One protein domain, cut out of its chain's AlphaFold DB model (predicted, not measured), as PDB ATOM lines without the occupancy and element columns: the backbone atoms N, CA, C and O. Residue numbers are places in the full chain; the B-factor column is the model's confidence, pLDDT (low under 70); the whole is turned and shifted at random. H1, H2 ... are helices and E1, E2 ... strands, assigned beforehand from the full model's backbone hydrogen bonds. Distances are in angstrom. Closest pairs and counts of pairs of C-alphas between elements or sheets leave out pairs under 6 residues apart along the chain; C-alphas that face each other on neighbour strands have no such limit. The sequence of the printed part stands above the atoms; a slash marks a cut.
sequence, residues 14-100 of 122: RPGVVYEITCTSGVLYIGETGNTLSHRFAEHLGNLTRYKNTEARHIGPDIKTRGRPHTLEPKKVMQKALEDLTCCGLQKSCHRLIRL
ATOM      1  N   ARG A  14     -16.635 -44.926 -10.362       77.06
ATOM      2  CA  ARG A  14     -15.607 -45.034 -11.398       77.06
ATOM      3  C   ARG A  14     -14.828 -43.717 -11.514       77.06
ATOM      4  O   ARG A  14     -15.456 -42.661 -11.567       77.06
ATOM      5  N   PRO A  15     -13.487 -43.756 -11.555       79.38
ATOM      6  CA  PRO A  15     -12.683 -42.616 -11.984       79.38
ATOM      7  C   PRO A  15     -12.817 -42.396 -13.500       79.38
ATOM      8  O   PRO A  15     -13.236 -43.300 -14.224       79.38
ATOM      9  N   GLY A  16     -12.433 -41.214 -13.985       82.25
ATOM     10  CA  GLY A  16     -12.428 -40.889 -15.417       82.25
ATOM     11  C   GLY A  16     -13.829 -40.682 -15.988       82.25
ATOM     12  O   GLY A  16     -14.129 -41.148 -17.085       82.25
ATOM     13  N   VAL A  17     -14.719 -40.055 -15.219       81.12
ATOM     14  CA  VAL A  17     -16.114 -39.845 -15.617       81.12
ATOM     15  C   VAL A  17     -16.400 -38.372 -15.863       81.12
ATOM     16  O   VAL A  17     -15.956 -37.492 -15.119       81.12
ATOM     17  N   VAL A  18     -17.184 -38.121 -16.906       82.88
ATOM     18  CA  VAL A  18     -17.820 -36.828 -17.142       82.88
ATOM     19  C   VAL A  18     -19.129 -36.806 -16.366       82.88
ATOM     20  O   VAL A  18     -19.895 -37.774 -16.387       82.88
ATOM     21  N   TYR A  19     -19.367 -35.715 -15.651       76.69
ATOM     22  CA  TYR A  19     -20.557 -35.535 -14.844       76.69
ATOM     23  C   TYR A  19     -21.196 -34.184 -15.072       76.69
ATOM     24  O   TYR A  19     -20.543 -33.191 -15.379       76.69
ATOM     25  N   GLU A  20     -22.499 -34.194 -14.850       78.69
ATOM     26  CA  GLU A  20     -23.368 -33.042 -14.896       78.69
ATOM     27  C   GLU A  20     -23.830 -32.700 -13.472       78.69
ATOM     28  O   GLU A  20     -24.233 -33.598 -12.729       78.69
ATOM     29  N   ILE A  21     -23.776 -31.428 -13.077       74.81
ATOM     30  CA  ILE A  21     -24.441 -30.901 -11.880       74.81
ATOM     31  C   ILE A  21     -25.464 -29.875 -12.345       74.81
ATOM     32  O   ILE A  21     -25.117 -28.889 -12.992       74.81
ATOM     33  N   THR A  22     -26.722 -30.085 -11.975       72.75
ATOM     34  CA  THR A  22     -27.782 -29.101 -12.187       72.75
ATOM     35  C   THR A  22     -28.078 -28.366 -10.886       72.75
ATOM     36  O   THR A  22     -28.225 -28.955  -9.813       72.75
ATOM     37  N   CYS A  23     -28.146 -27.045 -10.967       65.75
ATOM     38  CA  CYS A  23     -28.627 -26.206  -9.882       65.75
ATOM     39  C   CYS A  23     -30.135 -26.002 -10.028       65.75
ATOM     40  O   CYS A  23     -30.625 -25.891 -11.153       65.75
ATOM     41  N   THR A  24     -30.884 -25.829  -8.929       62.19
ATOM     42  CA  THR A  24     -32.302 -25.422  -9.072       62.19
ATOM     43  C   THR A  24     -32.456 -24.035  -9.707       62.19
ATOM     44  O   THR A  24     -33.534 -23.693 -10.175       62.19
ATOM     45  N   SER A  25     -31.367 -23.260  -9.801       62.38
ATOM     46  CA  SER A  25     -31.311 -22.012 -10.566       62.38
ATOM     47  C   SER A  25     -31.277 -22.211 -12.090       62.38
ATOM     48  O   SER A  25     -31.057 -21.242 -12.809       62.38
ATOM     49  N   GLY A  26     -31.413 -23.445 -12.592       62.75
ATOM     50  CA  GLY A  26     -31.364 -23.761 -14.024       62.75
ATOM     51  C   GLY A  26     -29.960 -23.707 -14.634       62.75
ATOM     52  O   GLY A  26     -29.811 -23.823 -15.846       62.75
ATOM     53  N   VAL A  27     -28.927 -23.533 -13.805       69.31
ATOM     54  CA  VAL A  27     -27.527 -23.530 -14.243       69.31
ATOM     55  C   VAL A  27     -27.016 -24.963 -14.302       69.31
ATOM     56  O   VAL A  27     -27.254 -25.760 -13.391       69.31
ATOM     57  N   LEU A  28     -26.313 -25.252 -15.388       74.19
ATOM     58  CA  LEU A  28     -25.745 -26.543 -15.717       74.19
ATOM     59  C   LEU A  28     -24.221 -26.480 -15.631       74.19
ATOM     60  O   LEU A  28     -23.608 -25.622 -16.263       74.19
ATOM     61  N   TYR A  29     -23.616 -27.426 -14.924       74.25
ATOM     62  CA  TYR A  29     -22.172 -27.612 -14.907       74.25
ATOM     63  C   TYR A  29     -21.806 -28.982 -15.443       74.25
ATOM     64  O   TYR A  29     -22.340 -29.987 -14.982       74.25
ATOM     65  N   ILE A  30     -20.862 -29.010 -16.377       81.69
ATOM     66  CA  ILE A  30     -20.278 -30.238 -16.901       81.69
ATOM     67  C   ILE A  30     -18.801 -30.232 -16.527       81.69
ATOM     68  O   ILE A  30     -18.087 -29.276 -16.827       81.69
ATOM     69  N   GLY A  31     -18.353 -31.291 -15.864       78.56
ATOM     70  CA  GLY A  31     -16.964 -31.456 -15.462       78.56
ATOM     71  C   GLY A  31     -16.473 -32.870 -15.731       78.56
ATOM     72  O   GLY A  31     -17.242 -33.828 -15.697       78.56
ATOM     73  N   GLU A  32     -15.175 -33.005 -15.970       83.31
ATOM     74  CA  GLU A  32     -14.496 -34.297 -15.997       83.31
ATOM     75  C   GLU A  32     -13.763 -34.519 -14.672       83.31
ATOM     76  O   GLU A  32     -13.259 -33.583 -14.040       83.31
ATOM     77  N   THR A  33     -13.697 -35.767 -14.215       82.31
ATOM     78  CA  THR A  33     -12.885 -36.117 -13.055       82.31
ATOM     79  C   THR A  33     -12.094 -37.397 -13.235       82.31
ATOM     80  O   THR A  33     -12.653 -38.449 -13.519       82.31
ATOM     81  N   GLY A  34     -10.790 -37.322 -12.950       84.62
ATOM     82  CA  GLY A  34      -9.924 -38.492 -12.776       84.62
ATOM     83  C   GLY A  34     -10.137 -39.233 -11.447       84.62
ATOM     84  O   GLY A  34      -9.709 -40.370 -11.317       84.62
ATOM     85  N   ASN A  35     -10.834 -38.624 -10.482       85.25
ATOM     86  CA  ASN A  35     -11.254 -39.247  -9.220       85.25
ATOM     87  C   ASN A  35     -12.734 -39.657  -9.277       85.25
ATOM     88  O   ASN A  35     -13.429 -39.337 -10.241       85.25
ATOM     89  N   THR A  36     -13.249 -40.306  -8.232       83.56
ATOM     90  CA  THR A  36     -14.680 -40.634  -8.125       83.56
ATOM     91  C   THR A  36     -15.562 -39.380  -8.075       83.56
ATOM     92  O   THR A  36     -15.133 -38.300  -7.653       83.56
ATOM     93  N   LEU A  37     -16.844 -39.520  -8.430       79.19
ATOM     94  CA  LEU A  37     -17.796 -38.406  -8.319       79.19
ATOM     95  C   LEU A  37     -18.040 -37.976  -6.881       79.19
ATOM     96  O   LEU A  37     -18.232 -36.791  -6.615       79.19
ATOM     97  N   SER A  38     -18.021 -38.927  -5.947       79.12
ATOM     98  CA  SER A  38     -18.129 -38.626  -4.521       79.12
ATOM     99  C   SER A  38     -17.008 -37.701  -4.053       79.12
ATOM    100  O   SER A  38     -17.287 -36.756  -3.319       79.12
ATOM    101  N   HIS A  39     -15.779 -37.920  -4.531       82.94
ATOM    102  CA  HIS A  39     -14.637 -37.069  -4.217       82.94
ATOM    103  C   HIS A  39     -14.860 -35.639  -4.708       82.94
ATOM    104  O   HIS A  39     -14.792 -34.701  -3.917       82.94
ATOM    105  N   ARG A  40     -15.217 -35.464  -5.988       83.31
ATOM    106  CA  ARG A  40     -15.476 -34.125  -6.545       83.31
ATOM    107  C   ARG A  40     -16.621 -33.408  -5.856       83.31
ATOM    108  O   ARG A  40     -16.532 -32.218  -5.580       83.31
ATOM    109  N   PHE A  41     -17.691 -34.132  -5.546       77.75
ATOM    110  CA  PHE A  41     -18.830 -33.546  -4.853       77.75
ATOM    111  C   PHE A  41     -18.453 -33.071  -3.442       77.75
ATOM    112  O   PHE A  41     -18.880 -32.000  -3.019       77.75
ATOM    113  N   ALA A  42     -17.618 -33.832  -2.728       81.75
ATOM    114  CA  ALA A  42     -17.105 -33.429  -1.422       81.75
ATOM    115  C   ALA A  42     -16.192 -32.193  -1.507       81.75
ATOM    116  O   ALA A  42     -16.322 -31.296  -0.674       81.75
ATOM    117  N   GLU A  43     -15.327 -32.103  -2.525       83.50
ATOM    118  CA  GLU A  43     -14.497 -30.914  -2.779       83.50
ATOM    119  C   GLU A  43     -15.365 -29.665  -2.993       83.50
ATOM    120  O   GLU A  43     -15.163 -28.645  -2.328       83.50
ATOM    121  N   HIS A  44     -16.400 -29.767  -3.835       80.00
ATOM    122  CA  HIS A  44     -17.341 -28.670  -4.093       80.00
ATOM    123  C   HIS A  44     -18.070 -28.210  -2.824       80.00
ATOM    124  O   HIS A  44     -18.165 -27.011  -2.552       80.00
ATOM    125  N   LEU A  45     -18.539 -29.144  -1.989       81.25
ATOM    126  CA  LEU A  45     -19.154 -28.816  -0.695       81.25
ATOM    127  C   LEU A  45     -18.161 -28.180   0.292       81.25
ATOM    128  O   LEU A  45     -18.520 -27.265   1.045       81.25
ATOM    129  N   GLY A  46     -16.907 -28.635   0.288       83.00
ATOM    130  CA  GLY A  46     -15.827 -28.046   1.077       83.00
ATOM    131  C   GLY A  46     -15.562 -26.593   0.683       83.00
ATOM    132  O   GLY A  46     -15.493 -25.717   1.551       83.00
ATOM    133  N   ASN A  47     -15.514 -26.311  -0.620       82.00
ATOM    134  CA  ASN A  47     -15.329 -24.962  -1.156       82.00
ATOM    135  C   ASN A  47     -16.503 -24.037  -0.811       82.00
ATOM    136  O   ASN A  47     -16.279 -22.911  -0.362       82.00
ATOM    137  N   LEU A  48     -17.744 -24.535  -0.892       80.88
ATOM    138  CA  LEU A  48     -18.946 -23.830  -0.420       80.88
ATOM    139  C   LEU A  48     -18.849 -23.447   1.058       80.88
ATOM    140  O   LEU A  48     -19.158 -22.318   1.446       80.88
ATOM    141  N   THR A  49     -18.420 -24.392   1.892       82.38
ATOM    142  CA  THR A  49     -18.267 -24.179   3.334       82.38
ATOM    143  C   THR A  49     -17.178 -23.143   3.608       82.38
ATOM    144  O   THR A  49     -17.372 -22.217   4.397       82.38
ATOM    145  N   ARG A  50     -16.048 -23.232   2.897       83.44
ATOM    146  CA  ARG A  50     -14.943 -22.270   2.984       83.44
ATOM    147  C   ARG A  50     -15.367 -20.866   2.562       83.44
ATOM    148  O   ARG A  50     -14.984 -19.905   3.232       83.44
ATOM    149  N   TYR A  51     -16.163 -20.746   1.501       83.62
ATOM    150  CA  TYR A  51     -16.743 -19.475   1.081       83.62
ATOM    151  C   TYR A  51     -17.613 -18.891   2.197       83.62
ATOM    152  O   TYR A  51     -17.314 -17.799   2.665       83.62
ATOM    153  N   LYS A  52     -18.605 -19.643   2.699       83.50
ATOM    154  CA  LYS A  52     -19.534 -19.180   3.753       83.50
ATOM    155  C   LYS A  52     -18.809 -18.744   5.025       83.50
ATOM    156  O   LYS A  52     -19.101 -17.692   5.579       83.50
ATOM    157  N   ASN A  53     -17.809 -19.510   5.456       83.50
ATOM    158  CA  ASN A  53     -17.004 -19.169   6.632       83.50
ATOM    159  C   ASN A  53     -16.156 -17.909   6.412       83.50
ATOM    160  O   ASN A  53     -15.825 -17.194   7.354       83.50
ATOM    161  N   THR A  54     -15.745 -17.642   5.174       84.19
ATOM    162  CA  THR A  54     -14.968 -16.445   4.835       84.19
ATOM    163  C   THR A  54     -15.865 -15.225   4.667       84.19
ATOM    164  O   THR A  54     -15.522 -14.163   5.170       84.19
ATOM    165  N   GLU A  55     -17.033 -15.394   4.058       85.00
ATOM    166  CA  GLU A  55     -18.089 -14.388   3.966       85.00
ATOM    167  C   GLU A  55     -18.562 -13.950   5.359       85.00
ATOM    168  O   GLU A  55     -18.595 -12.758   5.652       85.00
ATOM    169  N   ALA A  56     -18.813 -14.904   6.260       83.12
ATOM    170  CA  ALA A  56     -19.180 -14.621   7.645       83.12
ATOM    171  C   ALA A  56     -18.105 -13.809   8.388       83.12
ATOM    172  O   ALA A  56     -18.443 -12.923   9.165       83.12
ATOM    173  N   ARG A  57     -16.816 -14.064   8.120       81.56
ATOM    174  CA  ARG A  57     -15.696 -13.264   8.654       81.56
ATOM    175  C   ARG A  57     -15.546 -11.905   7.974       81.56
ATOM    176  O   ARG A  57     -14.996 -10.994   8.574       81.56
ATOM    177  N   HIS A  58     -15.976 -11.780   6.720       82.88
ATOM    178  CA  HIS A  58     -15.907 -10.522   5.987       82.88
ATOM    179  C   HIS A  58     -16.991  -9.535   6.439       82.88
ATOM    180  O   HIS A  58     -16.725  -8.340   6.508       82.88
ATOM    181  N   ILE A  59     -18.197 -10.040   6.719       82.50
ATOM    182  CA  ILE A  59     -19.371  -9.243   7.106       82.50
ATOM    183  C   ILE A  59     -19.479  -9.102   8.634       82.50
ATOM    184  O   ILE A  59     -19.947  -8.080   9.130       82.50
ATOM    185  N   GLY A  60     -19.092 -10.137   9.381       72.56
ATOM    186  CA  GLY A  60     -19.221 -10.188  10.834       72.56
ATOM    187  C   GLY A  60     -18.117  -9.440  11.590       72.56
ATOM    188  O   GLY A  60     -17.105  -9.052  11.004       72.56
ATOM    189  N   PRO A  61     -18.284  -9.257  12.913       65.75
ATOM    190  CA  PRO A  61     -17.212  -8.762  13.773       65.75
ATOM    191  C   PRO A  61     -16.003  -9.707  13.717       65.75
ATOM    192  O   PRO A  61     -16.163 -10.900  13.460       65.75
ATOM    193  N   ASP A  62     -14.798  -9.192  13.982       64.56
ATOM    194  CA  ASP A  62     -13.570  -9.996  14.056       64.56
ATOM    195  C   ASP A  62     -13.649 -10.978  15.240       64.56
ATOM    196  O   ASP A  62     -13.214 -10.702  16.361       64.56
ATOM    197  N   ILE A  63     -14.293 -12.128  15.019       61.88
ATOM    198  CA  ILE A  63     -14.362 -13.203  16.001       61.88
ATOM    199  C   ILE A  63     -12.986 -13.860  16.012       61.88
ATOM    200  O   ILE A  63     -12.654 -14.655  15.128       61.88
ATOM    201  N   LYS A  64     -12.189 -13.554  17.040       63.88
ATOM    202  CA  LYS A  64     -10.919 -14.238  17.301       63.88
ATOM    203  C   LYS A  64     -11.181 -15.708  17.628       63.88
ATOM    204  O   LYS A  64     -11.356 -16.092  18.781       63.88
ATOM    205  N   THR A  65     -11.226 -16.547  16.599       65.31
ATOM    206  CA  THR A  65     -11.307 -18.000  16.758       65.31
ATOM    207  C   THR A  65      -9.999 -18.536  17.326       65.31
ATOM    208  O   THR A  65      -8.916 -18.139  16.895       65.31
ATOM    209  N   ARG A  66     -10.088 -19.476  18.268       66.81
ATOM    210  CA  ARG A  66      -8.925 -20.168  18.833       66.81
ATOM    211  C   ARG A  66      -8.262 -21.015  17.733       66.81
ATOM    212  O   ARG A  66      -8.895 -21.923  17.205       66.81
ATOM    213  N   GLY A  67      -7.015 -20.710  17.368       71.81
ATOM    214  CA  GLY A  67      -6.284 -21.404  16.297       71.81
ATOM    215  C   GLY A  67      -5.410 -20.465  15.463       71.81
ATOM    216  O   GLY A  67      -5.224 -19.302  15.815       71.81
ATOM    217  N   ARG A  68      -4.853 -20.973  14.356       69.56
ATOM    218  CA  ARG A  68      -4.019 -20.179  13.440       69.56
ATOM    219  C   ARG A  68      -4.898 -19.170  12.681       69.56
ATOM    220  O   ARG A  68      -5.790 -19.609  11.954       69.56
ATOM    221  N   PRO A  69      -4.646 -17.852  12.794       65.69
ATOM    222  CA  PRO A  69      -5.354 -16.854  12.001       65.69
ATOM    223  C   PRO A  69      -5.159 -17.123  10.510       65.69
ATOM    224  O   PRO A  69      -4.051 -17.435  10.061       65.69
ATOM    225  N   HIS A  70      -6.232 -17.000   9.732       68.94
ATOM    226  CA  HIS A  70      -6.107 -16.987   8.280       68.94
ATOM    227  C   HIS A  70      -5.472 -15.659   7.862       68.94
ATOM    228  O   HIS A  70      -6.094 -14.614   7.979       68.94
ATOM    229  N   THR A  71      -4.243 -15.710   7.354       70.12
ATOM    230  CA  THR A  71      -3.485 -14.534   6.889       70.12
ATOM    231  C   THR A  71      -3.915 -14.022   5.515       70.12
ATOM    232  O   THR A  71      -3.408 -13.008   5.049       70.12
ATOM    233  N   LEU A  72      -4.794 -14.751   4.824       79.00
ATOM    234  CA  LEU A  72      -5.248 -14.393   3.485       79.00
ATOM    235  C   LEU A  72      -6.468 -13.478   3.557       79.00
ATOM    236  O   LEU A  72      -7.434 -13.795   4.249       79.00
ATOM    237  N   GLU A  73      -6.439 -12.415   2.754       82.00
ATOM    238  CA  GLU A  73      -7.553 -11.483   2.575       82.00
ATOM    239  C   GLU A  73      -8.872 -12.226   2.281       82.00
ATOM    240  O   GLU A  73      -8.934 -12.987   1.301       82.00
ATOM    241  N   PRO A  74      -9.946 -11.989   3.062       80.50
ATOM    242  CA  PRO A  74     -11.225 -12.679   2.905       80.50
ATOM    243  C   PRO A  74     -11.772 -12.626   1.475       80.50
ATOM    244  O   PRO A  74     -12.192 -13.648   0.939       80.50
ATOM    245  N   LYS A  75     -11.666 -11.474   0.800       83.50
ATOM    246  CA  LYS A  75     -12.118 -11.305  -0.590       83.50
ATOM    247  C   LYS A  75     -11.389 -12.227  -1.572       83.50
ATOM    248  O   LYS A  75     -12.034 -12.859  -2.400       83.50
ATOM    249  N   LYS A  76     -10.062 -12.372  -1.444       84.88
ATOM    250  CA  LYS A  76      -9.266 -13.279  -2.295       84.88
ATOM    251  C   LYS A  76      -9.620 -14.741  -2.033       84.88
ATOM    252  O   LYS A  76      -9.668 -15.554  -2.951       84.88
ATOM    253  N   VAL A  77      -9.878 -15.081  -0.772       82.69
ATOM    254  CA  VAL A  77     -10.291 -16.431  -0.376       82.69
ATOM    255  C   VAL A  77     -11.683 -16.768  -0.911       82.69
ATOM    256  O   VAL A  77     -11.869 -17.875  -1.412       82.69
ATOM    257  N   MET A  78     -12.629 -15.827  -0.838       81.69
ATOM    258  CA  MET A  78     -13.974 -15.960  -1.403       81.69
ATOM    259  C   MET A  78     -13.934 -16.078  -2.921       81.69
ATOM    260  O   MET A  78     -14.585 -16.962  -3.459       81.69
ATOM    261  N   GLN A  79     -13.144 -15.243  -3.602       81.62
ATOM    262  CA  GLN A  79     -12.993 -15.302  -5.054       81.62
ATOM    263  C   GLN A  79     -12.419 -16.646  -5.499       81.62
ATOM    264  O   GLN A  79     -13.016 -17.298  -6.342       81.62
ATOM    265  N   LYS A  80     -11.333 -17.115  -4.874       82.56
ATOM    266  CA  LYS A  80     -10.775 -18.436  -5.180       82.56
ATOM    267  C   LYS A  80     -11.788 -19.552  -4.923       82.56
ATOM    268  O   LYS A  80     -11.941 -20.451  -5.734       82.56
ATOM    269  N   ALA A  81     -12.500 -19.484  -3.797       77.69
ATOM    270  CA  ALA A  81     -13.540 -20.459  -3.504       77.69
ATOM    271  C   ALA A  81     -14.673 -20.403  -4.537       77.69
ATOM    272  O   ALA A  81     -15.207 -21.447  -4.859       77.69
ATOM    273  N   LEU A  82     -15.017 -19.223  -5.063       72.12
ATOM    274  CA  LEU A  82     -16.013 -19.047  -6.118       72.12
ATOM    275  C   LEU A  82     -15.516 -19.562  -7.471       72.12
ATOM    276  O   LEU A  82     -16.292 -20.182  -8.182       72.12
ATOM    277  N   GLU A  83     -14.247 -19.348  -7.811       75.38
ATOM    278  CA  GLU A  83     -13.590 -19.910  -8.996       75.38
ATOM    279  C   GLU A  83     -13.608 -21.438  -8.940       75.38
ATOM    280  O   GLU A  83     -14.043 -22.080  -9.891       75.38
ATOM    281  N   ASP A  84     -13.275 -22.018  -7.787       69.19
ATOM    282  CA  ASP A  84     -13.367 -23.460  -7.559       69.19
ATOM    283  C   ASP A  84     -14.834 -23.957  -7.504       69.19
ATOM    284  O   ASP A  84     -15.097 -25.150  -7.652       69.19
ATOM    285  N   LEU A  85     -15.796 -23.047  -7.302       64.44
ATOM    286  CA  LEU A  85     -17.239 -23.300  -7.253       64.44
ATOM    287  C   LEU A  85     -17.995 -22.830  -8.504       64.44
ATOM    288  O   LEU A  85     -19.229 -22.861  -8.508       64.44
ATOM    289  N   THR A  86     -17.294 -22.422  -9.573       57.50
ATOM    290  CA  THR A  86     -17.871 -21.845 -10.813       57.50
ATOM    291  C   THR A  86     -18.916 -22.732 -11.495       57.50
ATOM    292  O   THR A  86     -19.626 -22.280 -12.385       57.50
ATOM    293  N   CYS A  87     -19.088 -23.963 -11.020       51.31
ATOM    294  CA  CYS A  87     -20.243 -24.812 -11.259       51.31
ATOM    295  C   CYS A  87     -21.603 -24.118 -11.054       51.31
ATOM    296  O   CYS A  87     -22.532 -24.379 -11.812       51.31
ATOM    297  N   CYS A  88     -21.769 -23.231 -10.071       48.94
ATOM    298  CA  CYS A  88     -23.071 -22.619  -9.806       48.94
ATOM    299  C   CYS A  88     -22.904 -21.178  -9.325       48.94
ATOM    300  O   CYS A  88     -22.611 -20.940  -8.157       48.94
ATOM    301  N   GLY A  89     -23.190 -20.207 -10.198       48.88
ATOM    302  CA  GLY A  89     -23.204 -18.775  -9.863       48.88
ATOM    303  C   GLY A  89     -24.179 -18.367  -8.745       48.88
ATOM    304  O   GLY A  89     -24.235 -17.194  -8.398       48.88
ATOM    305  N   LEU A  90     -24.937 -19.302  -8.159       47.03
ATOM    306  CA  LEU A  90     -25.889 -19.070  -7.073       47.03
ATOM    307  C   LEU A  90     -25.796 -20.184  -6.011       47.03
ATOM    308  O   LEU A  90     -26.265 -21.309  -6.173       47.03
ATOM    309  N   GLN A  91     -25.220 -19.793  -4.877       50.12
ATOM    310  CA  GLN A  91     -24.787 -20.533  -3.683       50.12
ATOM    311  C   GLN A  91     -25.865 -21.346  -2.921       50.12
ATOM    312  O   GLN A  91     -25.572 -21.914  -1.867       50.12
ATOM    313  N   LYS A  92     -27.127 -21.376  -3.375       51.16
ATOM    314  CA  LYS A  92     -28.262 -21.795  -2.526       51.16
ATOM    315  C   LYS A  92     -28.943 -23.109  -2.903       51.16
ATOM    316  O   LYS A  92     -29.813 -23.531  -2.150       51.16
ATOM    317  N   SER A  93     -28.600 -23.765  -4.018       49.28
ATOM    318  CA  SER A  93     -29.515 -24.808  -4.510       49.28
ATOM    319  C   SER A  93     -28.967 -25.919  -5.410       49.28
ATOM    320  O   SER A  93     -29.699 -26.472  -6.229       49.28
ATOM    321  N   CYS A  94     -27.705 -26.301  -5.259       48.75
ATOM    322  CA  CYS A  94     -27.178 -27.478  -5.953       48.75
ATOM    323  C   CYS A  94     -27.802 -28.753  -5.357       48.75
ATOM    324  O   CYS A  94     -27.339 -29.249  -4.330       48.75
ATOM    325  N   HIS A  95     -28.860 -29.280  -5.978       51.72
ATOM    326  CA  HIS A  95     -29.323 -30.640  -5.709       51.72
ATOM    327  C   HIS A  95     -28.598 -31.610  -6.644       51.72
ATOM    328  O   HIS A  95     -28.340 -31.329  -7.809       51.72
ATOM    329  N   ARG A  96     -28.229 -32.765  -6.093       50.09
ATOM    330  CA  ARG A  96     -27.448 -33.810  -6.753       50.09
ATOM    331  C   ARG A  96     -28.268 -34.488  -7.856       50.09
ATOM    332  O   ARG A  96     -28.844 -35.543  -7.614       50.09
ATOM    333  N   LEU A  97     -28.296 -33.931  -9.064       45.38
ATOM    334  CA  LEU A  97     -28.717 -34.677 -10.250       45.38
ATOM    335  C   LEU A  97     -27.493 -34.947 -11.119       45.38
ATOM    336  O   LEU A  97     -27.068 -34.098 -11.892       45.38
ATOM    337  N   ILE A  98     -26.916 -36.134 -10.939       49.28
ATOM    338  CA  ILE A  98     -25.786 -36.607 -11.732       49.28
ATOM    339  C   ILE A  98     -26.360 -37.315 -12.957       49.28
ATOM    340  O   ILE A  98     -26.867 -38.434 -12.843       49.28
ATOM    341  N   ARG A  99     -26.254 -36.703 -14.138       47.03
ATOM    342  CA  ARG A  99     -26.318 -37.469 -15.386       47.03
ATOM    343  C   ARG A  99     -24.922 -37.985 -15.694       47.03
ATOM    344  O   ARG A  99     -24.014 -37.237 -16.031       47.03
ATOM    345  N   LEU A 100     -24.759 -39.291 -15.524       46.31
ATOM    346  CA  LEU A 100     -23.591 -40.019 -15.994       46.31
ATOM    347  C   LEU A 100     -23.783 -40.227 -17.491       46.31
ATOM    348  O   LEU A 100     -24.467 -41.166 -17.900       46.31
TER     349      LEU A 100
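Overview. This is residues 14 to 100 of the 122 residues of an uncharacterized protein of Trichuris suis (pig whipworm) (UniProt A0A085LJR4). A long helix, H1, makes the length of this model, with a two-strand hairpin, E1 and E2, at its first end and a shorter helix, H2, folded back side by side with its later half. Residues 60 to 69, in the link between the helices, stick out at the far end, and the last stretch, residues 85 to 100, runs back from H2 to the strand hairpin without a named element. The printed part has 87 residues, with two named strands and then two named helices in the order E1, E2, H1, H2; the sheet is antiparallel, in the order E1 - E2, and the class is mixed, helices and strands. The whole is loose, with a radius of gyration of the C-alphas of 15.0 A, and elongated, spanning 44 by 26 by 18 A.

Arrangement. Start at E1, residues 17 to 22, and go on to its antiparallel neighbour E2, residues 28 to 33, at 157 degrees between their directions. In this hairpin look for N 19 and O 31, 2.8 A apart, and N 33 and O 17, 3.0 A apart, both within hydrogen-bond range. Next comes H1, residues 37 to 59; its closest C-alphas to E2 are those of Arg 40 and Thr 33, 7.3 A apart. H2, residues 74 to 84, touches H1 in a helical hairpin, at a shallow tilt of 21 degrees, opposite ways; the closest C-alphas are those of Tyr 51 and Met 78, 5.1 A apart. H2 is apart from E1 and E2. In H1 and H2 every O i to N i+4 pair is within hydrogen-bond range.

Along the chain. Find C-alpha 17 at (-16.114, -39.845, -15.617), where E1 begins; E1 is 16.2 A long and E2 16.3 A. From C-alpha 37 at (-17.796, -38.406, -8.319), H1 runs 33.0 A. H2, 15.2 A long, ends at C-alpha 84, (-13.367, -23.460, -7.559).

Size, cuts and confidence. The two C-alphas farthest apart are those of Arg 14 and Pro 61, 44.2 A. The printed part has no cut, and the link from H1 to H2, 14 residues, is long. Look for pLDDT under 70 at residues 23 to 27, 61 to 66, 68 to 70 and 84 to 100; the mean of the printed part is 72.3.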